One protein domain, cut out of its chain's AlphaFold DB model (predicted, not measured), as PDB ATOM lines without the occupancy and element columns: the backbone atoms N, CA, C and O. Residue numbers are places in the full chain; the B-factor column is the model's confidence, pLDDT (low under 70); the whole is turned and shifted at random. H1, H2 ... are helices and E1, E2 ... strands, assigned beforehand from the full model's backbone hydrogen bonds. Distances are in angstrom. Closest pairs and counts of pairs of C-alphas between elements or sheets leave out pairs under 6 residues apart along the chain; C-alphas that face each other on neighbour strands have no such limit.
ATOM      1  N   GLU A 104     -22.708 -29.184 -11.720       54.91
ATOM      2  CA  GLU A 104     -22.278 -29.450 -13.089       54.91
ATOM      3  C   GLU A 104     -21.579 -30.808 -13.111       54.91
ATOM      4  O   GLU A 104     -20.564 -31.010 -12.436       54.91
ATOM      5  N   SER A 105     -22.141 -31.742 -13.879       54.12
ATOM      6  CA  SER A 105     -21.498 -33.013 -14.194       54.12
ATOM      7  C   SER A 105     -21.184 -33.080 -15.681       54.12
ATOM      8  O   SER A 105     -22.079 -32.975 -16.519       54.12
ATOM      9  N   ASN A 106     -19.902 -33.239 -16.007       57.66
ATOM     10  CA  ASN A 106     -19.434 -33.388 -17.383       57.66
ATOM     11  C   ASN A 106     -18.747 -34.745 -17.562       57.66
ATOM     12  O   ASN A 106     -18.135 -35.254 -16.618       57.66
ATOM     13  N   ILE A 107     -18.906 -35.333 -18.748       55.16
ATOM     14  CA  ILE A 107     -18.466 -36.694 -19.062       55.16
ATOM     15  C   ILE A 107     -17.257 -36.613 -19.984       55.16
ATOM     16  O   ILE A 107     -17.412 -36.266 -21.149       55.16
ATOM     17  N   ASP A 108     -16.100 -37.041 -19.484       57.19
ATOM     18  CA  ASP A 108     -14.921 -37.319 -20.306       57.19
ATOM     19  C   ASP A 108     -14.384 -38.704 -19.947       57.19
ATOM     20  O   ASP A 108     -14.011 -38.933 -18.802       57.19
ATOM     21  N   ALA A 109     -14.367 -39.631 -20.910       58.91
ATOM     22  CA  ALA A 109     -13.616 -40.895 -20.864       58.91
ATOM     23  C   ALA A 109     -13.534 -41.578 -19.473       58.91
ATOM     24  O   ALA A 109     -12.449 -41.802 -18.938       58.91
ATOM     25  N   ASN A 110     -14.692 -41.917 -18.893       64.69
ATOM     26  CA  ASN A 110     -14.855 -42.554 -17.574       64.69
ATOM     27  C   ASN A 110     -14.514 -41.701 -16.338       64.69
ATOM     28  O   ASN A 110     -14.322 -42.242 -15.248       64.69
ATOM     29  N   ILE A 111     -14.472 -40.382 -16.466       66.00
ATOM     30  CA  ILE A 111     -14.305 -39.462 -15.344       66.00
ATOM     31  C   ILE A 111     -15.642 -38.768 -15.083       66.00
ATOM     32  O   ILE A 111     -16.205 -38.130 -15.974       66.00
ATOM     33  N   LEU A 112     -16.154 -38.889 -13.857       71.62
ATOM     34  CA  LEU A 112     -17.227 -38.024 -13.370       71.62
ATOM     35  C   LEU A 112     -16.578 -36.821 -12.700       71.62
ATOM     36  O   LEU A 112     -15.958 -36.946 -11.640       71.62
ATOM     37  N   ASN A 113     -16.747 -35.660 -13.317       67.38
ATOM     38  CA  ASN A 113     -16.436 -34.393 -12.679       67.38
ATOM     39  C   ASN A 113     -17.685 -33.948 -11.919       67.38
ATOM     40  O   ASN A 113     -18.714 -33.705 -12.541       67.38
ATOM     41  N   ILE A 114     -17.620 -33.882 -10.590       69.19
ATOM     42  CA  ILE A 114     -18.674 -33.311  -9.751       69.19
ATOM     43  C   ILE A 114     -18.160 -31.968  -9.251       69.19
ATOM     44  O   ILE A 114     -17.248 -31.916  -8.421       69.19
ATOM     45  N   ARG A 115     -18.739 -30.876  -9.748       64.69
ATOM     46  CA  ARG A 115     -18.487 -29.539  -9.209       64.69
ATOM     47  C   ARG A 115     -19.577 -29.208  -8.197       64.69
ATOM     48  O   ARG A 115     -20.750 -29.289  -8.533       64.69
ATOM     49  N   ILE A 116     -19.200 -28.869  -6.964       62.25
ATOM     50  CA  ILE A 116     -20.138 -28.489  -5.897       62.25
ATOM     51  C   ILE A 116     -19.722 -27.113  -5.401       62.25
ATOM     52  O   ILE A 116     -18.783 -27.043  -4.623       62.25
ATOM     53  N   ASN A 117     -20.407 -26.044  -5.825       56.69
ATOM     54  CA  ASN A 117     -20.103 -24.651  -5.453       56.69
ATOM     55  C   ASN A 117     -18.608 -24.294  -5.573       56.69
ATOM     56  O   ASN A 117     -17.801 -24.582  -4.692       56.69
ATOM     57  N   ASN A 118     -18.255 -23.633  -6.677       50.00
ATOM     58  CA  ASN A 118     -16.901 -23.174  -7.006       50.00
ATOM     59  C   ASN A 118     -16.094 -22.762  -5.742       50.00
ATOM     60  O   ASN A 118     -16.564 -21.879  -5.019       50.00
ATOM     61  N   PRO A 119     -14.936 -23.387  -5.424       51.09
ATOM     62  CA  PRO A 119     -14.000 -24.058  -6.333       51.09
ATOM     63  C   PRO A 119     -13.887 -25.586  -6.159       51.09
ATOM     64  O   PRO A 119     -12.930 -26.179  -6.654       51.09
ATOM     65  N   LEU A 120     -14.791 -26.245  -5.424       57.66
ATOM     66  CA  LEU A 120     -14.647 -27.678  -5.143       57.66
ATOM     67  C   LEU A 120     -15.022 -28.519  -6.370       57.66
ATOM     68  O   LEU A 120     -16.197 -28.723  -6.682       57.66
ATOM     69  N   GLU A 121     -13.992 -29.011  -7.060       66.62
ATOM     70  CA  GLU A 121     -14.092 -29.961  -8.164       66.62
ATOM     71  C   GLU A 121     -13.588 -31.329  -7.706       66.62
ATOM     72  O   GLU A 121     -12.434 -31.492  -7.307       66.62
ATOM     73  N   MET A 122     -14.468 -32.324  -7.757       68.00
ATOM     74  CA  MET A 122     -14.128 -33.709  -7.478       68.00
ATOM     75  C   MET A 122     -14.098 -34.479  -8.792       68.00
ATOM     76  O   MET A 122     -15.113 -34.573  -9.479       68.00
ATOM     77  N   LYS A 123     -12.938 -35.044  -9.127       72.50
ATOM     78  CA  LYS A 123     -12.779 -35.948 -10.268       72.50
ATOM     79  C   LYS A 123     -12.706 -37.368  -9.758       72.50
ATOM     80  O   LYS A 123     -11.811 -37.696  -8.982       72.50
ATOM     81  N   ILE A 124     -13.634 -38.204 -10.193       74.06
ATOM     82  CA  ILE A 124     -13.618 -39.625  -9.860       74.06
ATOM     83  C   ILE A 124     -13.484 -40.398 -11.165       74.06
ATOM     84  O   ILE A 124     -14.246 -40.168 -12.100       74.06
ATOM     85  N   SER A 125     -12.491 -41.281 -11.231       75.88
ATOM     86  CA  SER A 125     -12.334 -42.224 -12.335       75.88
ATOM     87  C   SER A 125     -13.143 -43.483 -12.042       75.88
ATOM     88  O   SER A 125     -13.167 -43.942 -10.901       75.88
ATOM     89  N   PHE A 126     -13.794 -44.027 -13.066       73.12
ATOM     90  CA  PHE A 126     -14.607 -45.233 -12.968       73.12
ATOM     91  C   PHE A 126     -14.141 -46.296 -13.949       73.12
ATOM     92  O   PHE A 126     -13.731 -46.011 -15.073       73.12
ATOM     93  N   ASN A 127     -14.300 -47.548 -13.553       77.94
ATOM     94  CA  ASN A 127     -14.284 -48.688 -14.442       77.94
ATOM     95  C   ASN A 127     -15.705 -49.282 -14.516       77.94
ATOM     96  O   ASN A 127     -16.210 -49.777 -13.505       77.94
ATOM     97  N   PRO A 128     -16.360 -49.281 -15.693       71.81
ATOM     98  CA  PRO A 128     -17.711 -49.811 -15.848       71.81
ATOM     99  C   PRO A 128     -17.824 -51.309 -15.559       71.81
ATOM    100  O   PRO A 128     -18.940 -51.780 -15.369       71.81
ATOM    101  N   GLU A 129     -16.724 -52.060 -15.518       75.31
ATOM    102  CA  GLU A 129     -16.707 -53.484 -15.163       75.31
ATOM    103  C   GLU A 129     -16.603 -53.715 -13.649       75.31
ATOM    104  O   GLU A 129     -16.962 -54.783 -13.152       75.31
ATOM    105  N   HIS A 130     -16.140 -52.713 -12.898       82.19
ATOM    106  CA  HIS A 130     -15.917 -52.838 -11.467       82.19
ATOM    107  C   HIS A 130     -17.223 -52.655 -10.686       82.19
ATOM    108  O   HIS A 130     -17.936 -51.658 -10.817       82.19
ATOM    109  N   THR A 131     -17.547 -53.622  -9.828       81.06
ATOM    110  CA  THR A 131     -18.848 -53.645  -9.146       81.06
ATOM    111  C   THR A 131     -19.031 -52.493  -8.160       81.06
ATOM    112  O   THR A 131     -20.139 -51.975  -8.033       81.06
ATOM    113  N   ALA A 132     -17.965 -52.048  -7.488       81.94
ATOM    114  CA  ALA A 132     -18.057 -50.910  -6.572       81.94
ATOM    115  C   ALA A 132     -18.383 -49.608  -7.324       81.94
ATOM    116  O   ALA A 132     -19.207 -48.817  -6.869       81.94
ATOM    117  N   ASP A 133     -17.806 -49.438  -8.511       82.62
ATOM    118  CA  ASP A 133     -17.963 -48.260  -9.364       82.62
ATOM    119  C   ASP A 133     -19.374 -48.218  -9.950       82.62
ATOM    120  O   ASP A 133     -20.051 -47.192  -9.915       82.62
ATOM    121  N   GLN A 134     -19.873 -49.372 -10.391       85.38
ATOM    122  CA  GLN A 134     -21.259 -49.538 -10.811       85.38
ATOM    123  C   GLN A 134     -22.243 -49.174  -9.685       85.38
ATOM    124  O   GLN A 134     -23.199 -48.434  -9.921       85.38
ATOM    125  N   ILE A 135     -22.010 -49.643  -8.451       86.69
ATOM    126  CA  ILE A 135     -22.834 -49.278  -7.284       86.69
ATOM    127  C   ILE A 135     -22.759 -47.774  -7.020       86.69
ATOM    128  O   ILE A 135     -23.795 -47.148  -6.789       86.69
ATOM    129  N   PHE A 136     -21.561 -47.190  -7.068       86.69
ATOM    130  CA  PHE A 136     -21.364 -45.762  -6.856       86.69
ATOM    131  C   PHE A 136     -22.166 -44.934  -7.866       86.69
ATOM    132  O   PHE A 136     -22.941 -44.068  -7.465       86.69
ATOM    133  N   ILE A 137     -22.074 -45.251  -9.159       85.94
ATOM    134  CA  ILE A 137     -22.831 -44.570 -10.220       85.94
ATOM    135  C   ILE A 137     -24.345 -44.702 -10.000       85.94
ATOM    136  O   ILE A 137     -25.079 -43.717 -10.122       85.94
ATOM    137  N   LEU A 138     -24.835 -45.882  -9.606       88.25
ATOM    138  CA  LEU A 138     -26.256 -46.077  -9.286       88.25
ATOM    139  C   LEU A 138     -26.690 -45.256  -8.063       88.25
ATOM    140  O   LEU A 138     -27.804 -44.734  -8.051       88.25
ATOM    141  N   LYS A 139     -25.820 -45.095  -7.058       86.69
ATOM    142  CA  LYS A 139     -26.070 -44.239  -5.888       86.69
ATOM    143  C   LYS A 139     -26.045 -42.753  -6.235       86.69
ATOM    144  O   LYS A 139     -26.904 -42.018  -5.756       86.69
ATOM    145  N   CYS A 140     -25.143 -42.314  -7.110       83.06
ATOM    146  CA  CYS A 140     -25.147 -40.951  -7.640       83.06
ATOM    147  C   CYS A 140     -26.431 -40.653  -8.416       83.06
ATOM    148  O   CYS A 140     -27.008 -39.577  -8.263       83.06
ATOM    149  N   GLN A 141     -26.910 -41.614  -9.209       85.88
ATOM    150  CA  GLN A 141     -28.194 -41.488  -9.889       85.88
ATOM    151  C   GLN A 141     -29.342 -41.425  -8.871       85.88
ATOM    152  O   GLN A 141     -30.199 -40.549  -8.980       85.88
ATOM    153  N   GLU A 142     -29.364 -42.319  -7.878       84.00
ATOM    154  CA  GLU A 142     -30.406 -42.355  -6.844       84.00
ATOM    155  C   GLU A 142     -30.481 -41.028  -6.075       84.00
ATOM    156  O   GLU A 142     -31.576 -40.534  -5.806       84.00
ATOM    157  N   ALA A 143     -29.323 -40.437  -5.776       81.00
ATOM    158  CA  ALA A 143     -29.189 -39.131  -5.137       81.00
ATOM    159  C   ALA A 143     -29.526 -37.949  -6.068       81.00
ATOM    160  O   ALA A 143     -29.578 -36.809  -5.614       81.00
ATOM    161  N   GLY A 144     -29.758 -38.196  -7.362       77.56
ATOM    162  CA  GLY A 144     -30.077 -37.169  -8.352       77.56
ATOM    163  C   GLY A 144     -28.885 -36.325  -8.810       77.56
ATOM    164  O   GLY A 144     -29.105 -35.311  -9.467       77.56
ATOM    165  N   ILE A 145     -27.653 -36.739  -8.488       81.00
ATOM    166  CA  ILE A 145     -26.398 -36.069  -8.879       81.00
ATOM    167  C   ILE A 145     -26.174 -36.199 -10.389       81.00
ATOM    168  O   ILE A 145     -25.711 -35.267 -11.038       81.00
ATOM    169  N   ILE A 146     -26.529 -37.359 -10.945       81.19
ATOM    170  CA  ILE A 146     -26.472 -37.639 -12.381       81.19
ATOM    171  C   ILE A 146     -27.839 -38.101 -12.886       81.19
ATOM    172  O   ILE A 146     -28.639 -38.705 -12.163       81.19
ATOM    173  N   THR A 147     -28.115 -37.837 -14.157       81.19
ATOM    174  CA  THR A 147     -29.333 -38.304 -14.818       81.19
ATOM    175  C   THR A 147     -29.271 -39.804 -15.111       81.19
ATOM    176  O   THR A 147     -28.203 -40.414 -15.178       81.19
ATOM    177  N   ILE A 148     -30.437 -40.415 -15.349       81.94
ATOM    178  CA  ILE A 148     -30.523 -41.822 -15.776       81.94
ATOM    179  C   ILE A 148     -29.769 -42.046 -17.095       81.94
ATOM    180  O   ILE A 148     -29.162 -43.095 -17.268       81.94
ATOM    181  N   GLN A 149     -29.783 -41.066 -18.003       80.50
ATOM    182  CA  GLN A 149     -29.075 -41.137 -19.284       80.50
ATOM    183  C   GLN A 149     -27.557 -41.108 -19.089       80.50
ATOM    184  O   GLN A 149     -26.846 -41.911 -19.682       80.50
ATOM    185  N   GLN A 150     -27.058 -40.248 -18.199       80.94
ATOM    186  CA  GLN A 150     -25.637 -40.226 -17.854       80.94
ATOM    187  C   GLN A 150     -25.217 -41.547 -17.190       80.94
ATOM    188  O   GLN A 150     -24.224 -42.138 -17.597       80.94
ATOM    189  N   ALA A 151     -26.003 -42.068 -16.242       83.38
ATOM    190  CA  ALA A 151     -25.735 -43.365 -15.611       83.38
ATOM    191  C   ALA A 151     -25.758 -44.536 -16.617       83.38
ATOM    192  O   ALA A 151     -24.922 -45.434 -16.547       83.38
ATOM    193  N   ALA A 152     -26.694 -44.513 -17.571       84.56
ATOM    194  CA  ALA A 152     -26.775 -45.470 -18.673       84.56
ATOM    195  C   ALA A 152     -25.502 -45.453 -19.530       84.56
ATOM    196  O   ALA A 152     -24.937 -46.512 -19.804       84.56
ATOM    197  N   ASN A 153     -25.004 -44.260 -19.863       83.19
ATOM    198  CA  ASN A 153     -23.758 -44.090 -20.606       83.19
ATOM    199  C   ASN A 153     -22.541 -44.584 -19.806       83.19
ATOM    200  O   ASN A 153     -21.742 -45.344 -20.347       83.19
ATOM    201  N   PHE A 154     -22.433 -44.234 -18.515       76.81
ATOM    202  CA  PHE A 154     -21.338 -44.686 -17.642       76.81
ATOM    203  C   PHE A 154     -21.257 -46.208 -17.541       76.81
ATOM    204  O   PHE A 154     -20.164 -46.757 -17.554       76.81
ATOM    205  N   LEU A 155     -22.399 -46.893 -17.433       82.75
ATOM    206  CA  LEU A 155     -22.433 -48.345 -17.232       82.75
ATOM    207  C   LEU A 155     -22.618 -49.138 -18.530       82.75
ATOM    208  O   LEU A 155     -22.767 -50.358 -18.462       82.75
ATOM    209  N   GLN A 156     -22.649 -48.459 -19.683       83.56
ATOM    210  CA  GLN A 156     -22.925 -49.046 -21.001       83.56
ATOM    211  C   GLN A 156     -24.202 -49.909 -20.997       83.56
ATOM    212  O   GLN A 156     -24.246 -51.031 -21.506       83.56
ATOM    213  N   LYS A 157     -25.257 -49.396 -20.360       84.19
ATOM    214  CA  LYS A 157     -26.549 -50.073 -20.175       84.19
ATOM    215  C   LYS A 157     -27.684 -49.187 -20.653       84.19
ATOM    216  O   LYS A 157     -27.545 -47.980 -20.774       84.19
ATOM    217  N   THR A 158     -28.849 -49.776 -20.892       84.62
ATOM    218  CA  THR A 158     -30.044 -48.999 -21.238       84.62
ATOM    219  C   THR A 158     -30.657 -48.345 -19.999       84.62
ATOM    220  O   THR A 158     -30.573 -48.873 -18.888       84.62
ATOM    221  N   SER A 159     -31.371 -47.230 -20.179       85.69
ATOM    222  CA  SER A 159     -32.103 -46.550 -19.097       85.69
ATOM    223  C   SER A 159     -33.035 -47.489 -18.316       85.69
ATOM    224  O   SER A 159     -33.140 -47.386 -17.094       85.69
ATOM    225  N   ASN A 160     -33.666 -48.454 -18.994       84.25
ATOM    226  CA  ASN A 160     -34.520 -49.462 -18.356       84.25
ATOM    227  C   ASN A 160     -33.724 -50.435 -17.474       84.25
ATOM    228  O   ASN A 160     -34.172 -50.798 -16.382       84.25
ATOM    229  N   GLN A 161     -32.537 -50.852 -17.923       83.69
ATOM    230  CA  GLN A 161     -31.636 -51.682 -17.122       83.69
ATOM    231  C   GLN A 161     -31.169 -50.924 -15.879       83.69
ATOM    232  O   GLN A 161     -31.242 -51.473 -14.783       83.69
ATOM    233  N   ILE A 162     -30.800 -49.648 -16.025       88.12
ATOM    234  CA  ILE A 162     -30.429 -48.775 -14.905       88.12
ATOM    235  C   ILE A 162     -31.564 -48.679 -13.884       88.12
ATOM    236  O   ILE A 162     -31.352 -48.972 -12.709       88.12
ATOM    237  N   GLN A 163     -32.792 -48.366 -14.313       86.75
ATOM    238  CA  GLN A 163     -33.954 -48.315 -13.413       86.75
ATOM    239  C   GLN A 163     -34.185 -49.635 -12.670       86.75
ATOM    240  O   GLN A 163     -34.514 -49.637 -11.482       86.75
ATOM    241  N   THR A 164     -34.000 -50.761 -13.358       86.44
ATOM    242  CA  THR A 164     -34.130 -52.091 -12.756       86.44
ATOM    243  C   THR A 164     -33.047 -52.324 -11.702       86.44
ATOM    244  O   THR A 164     -33.359 -52.771 -10.600       86.44
ATOM    245  N   MET A 165     -31.796 -51.976 -12.004       87.31
ATOM    246  CA  MET A 165     -30.673 -52.081 -11.068       87.31
ATOM    247  C   MET A 165     -30.872 -51.187  -9.839       87.31
ATOM    248  O   MET A 165     -30.666 -51.651  -8.724       87.31
ATOM    249  N   ILE A 166     -31.366 -49.956  -9.999       86.00
ATOM    250  CA  ILE A 166     -31.682 -49.054  -8.873       86.00
ATOM    251  C   ILE A 166     -32.779 -49.642  -7.984       86.00
ATOM    252  O   ILE A 166     -32.672 -49.614  -6.759       86.00
ATOM    253  N   ARG A 167     -33.847 -50.190  -8.583       85.25
ATOM    254  CA  ARG A 167     -34.916 -50.854  -7.818       85.25
ATOM    255  C   ARG A 167     -34.372 -52.034  -7.021       85.25
ATOM    256  O   ARG A 167     -34.690 -52.146  -5.841       85.25
ATOM    257  N   LYS A 168     -33.527 -52.865  -7.636       82.62
ATOM    258  CA  LYS A 168     -32.865 -53.978  -6.946       82.62
ATOM    259  C   LYS A 168     -31.952 -53.484  -5.826       82.62
ATOM    260  O   LYS A 168     -32.049 -53.997  -4.722       82.62
ATOM    261  N   LEU A 169     -31.159 -52.438  -6.061       85.12
ATOM    262  CA  LEU A 169     -30.256 -51.849  -5.066       85.12
ATOM    263  C   LEU A 169     -31.004 -51.356  -3.826       85.12
ATOM    264  O   LEU A 169     -30.525 -51.532  -2.711       85.12
ATOM    265  N   LYS A 170     -32.200 -50.789  -4.006       81.00
ATOM    266  CA  LYS A 170     -33.077 -50.390  -2.896       81.00
ATOM    267  C   LYS A 170     -33.627 -51.576  -2.102       81.00
ATOM    268  O   LYS A 170     -33.884 -51.428  -0.915       81.00
ATOM    269  N   GLN A 171     -33.838 -52.716  -2.754       80.00
ATOM    270  CA  GLN A 171     -34.411 -53.912  -2.134       80.00
ATOM    271  C   GLN A 171     -33.357 -54.757  -1.415       80.00
ATOM    272  O   GLN A 171     -33.609 -55.223  -0.311       80.00
ATOM    273  N   THR A 172     -32.191 -54.952  -2.031       74.94
ATOM    274  CA  THR A 172     -31.135 -55.842  -1.523       74.94
ATOM    275  C   THR A 172     -30.048 -55.100  -0.749       74.94
ATOM    276  O   THR A 172     -29.287 -55.713  -0.009       74.94
ATOM    277  N   GLY A 173     -29.956 -53.775  -0.900       65.44
ATOM    278  CA  GLY A 173     -29.018 -52.934  -0.158       65.44
ATOM    279  C   GLY A 173     -27.549 -53.078  -0.569       65.44
ATOM    280  O   GLY A 173     -26.696 -52.486   0.088       65.44
ATOM    281  N   GLY A 174     -27.224 -53.823  -1.634       67.25
ATOM    282  CA  GLY A 174     -25.825 -54.121  -1.948       67.25
ATOM    283  C   GLY A 174     -25.535 -54.702  -3.333       67.25
ATOM    284  O   GLY A 174     -26.242 -54.461  -4.312       67.25
ATOM    285  N   ILE A 175     -24.436 -55.459  -3.386       69.38
ATOM    286  CA  ILE A 175     -23.736 -55.961  -4.585       69.38
ATOM    287  C   ILE A 175     -24.654 -56.764  -5.520       69.38
ATOM    288  O   ILE A 175     -24.517 -56.703  -6.740       69.38
ATOM    289  N   GLU A 176     -25.658 -57.439  -4.961       69.75
ATOM    290  CA  GLU A 176     -26.647 -58.250  -5.682       69.75
ATOM    291  C   GLU A 176     -27.423 -57.483  -6.760       69.75
ATOM    292  O   GLU A 176     -27.921 -58.075  -7.716       69.75
ATOM    293  N   ALA A 177     -27.541 -56.160  -6.623       70.25
ATOM    294  CA  ALA A 177     -28.221 -55.315  -7.599       70.25
ATOM    295  C   ALA A 177     -27.468 -55.175  -8.925       70.25
ATOM    296  O   ALA A 177     -28.053 -54.798  -9.943       70.25
ATOM    297  N   VAL A 178     -26.168 -55.449  -8.884       70.31
ATOM    298  CA  VAL A 178     -25.219 -55.186  -9.959       70.31
ATOM    299  C   VAL A 178     -24.573 -56.478 -10.458       70.31
ATOM    300  O   VAL A 178     -24.221 -56.589 -11.632       70.31
TER     301      VAL A 178
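AT A GLANCE: This is residues 104 to 178 of the 262 residues of an uncharacterized protein of Ignavibacteria bacterium (UniProt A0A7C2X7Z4). A small sheet, E1-E2-E3, makes one end of the domain and three helices the other; H1 and H2 form a helical hairpin, and H3 packs across both, away from the sheet. The sheet is a meander, each strand antiparallel to the one before. The 75 printed residues run E1 E2 E3 H1 H2 H3, class mixed; compact, radius of gyration of the C-alphas 12.1 A, spans 36 by 21 by 19 A.

IN THESE COORDINATES: Find C-alpha 104 at (-22.278, -29.450, -13.089), where E1, residues 104 to 108, begins; E2, 111 to 116, and E3, 121 to 125, follow. H1, 131 to 142, spans 16.3 A; then come H2, 148 to 154, and H3, 159 to 172, 19.9 A, ending at (-31.135, -55.842, -1.523).

HOW THE PARTS SIT: Within hydrogen-bond range are N 111 and O 108, 2.8 A, between E1 and E2, and N 114 and O 122, 2.8 A, between E2 and E3. H2 only grazes the sheet, with residues 150 to 154. Using residues 137 to 141 alone, H1 touches H2, closest C-alphas Ile 137 and Ala 151, 6.2 A. With residues 159 to 163 alone, H3 touches H2, about perpendicular at 86 degrees, closest C-alphas Ser 159 and Ala 152, 5.5 A. In H1, H2 and H3 every O i to N i+4 pair is within range.

THE WHOLE: The printed part has no cut, and its links are tight. pLDDT is under 70 at 104 to 111, 113 to 122 and 173 to 176.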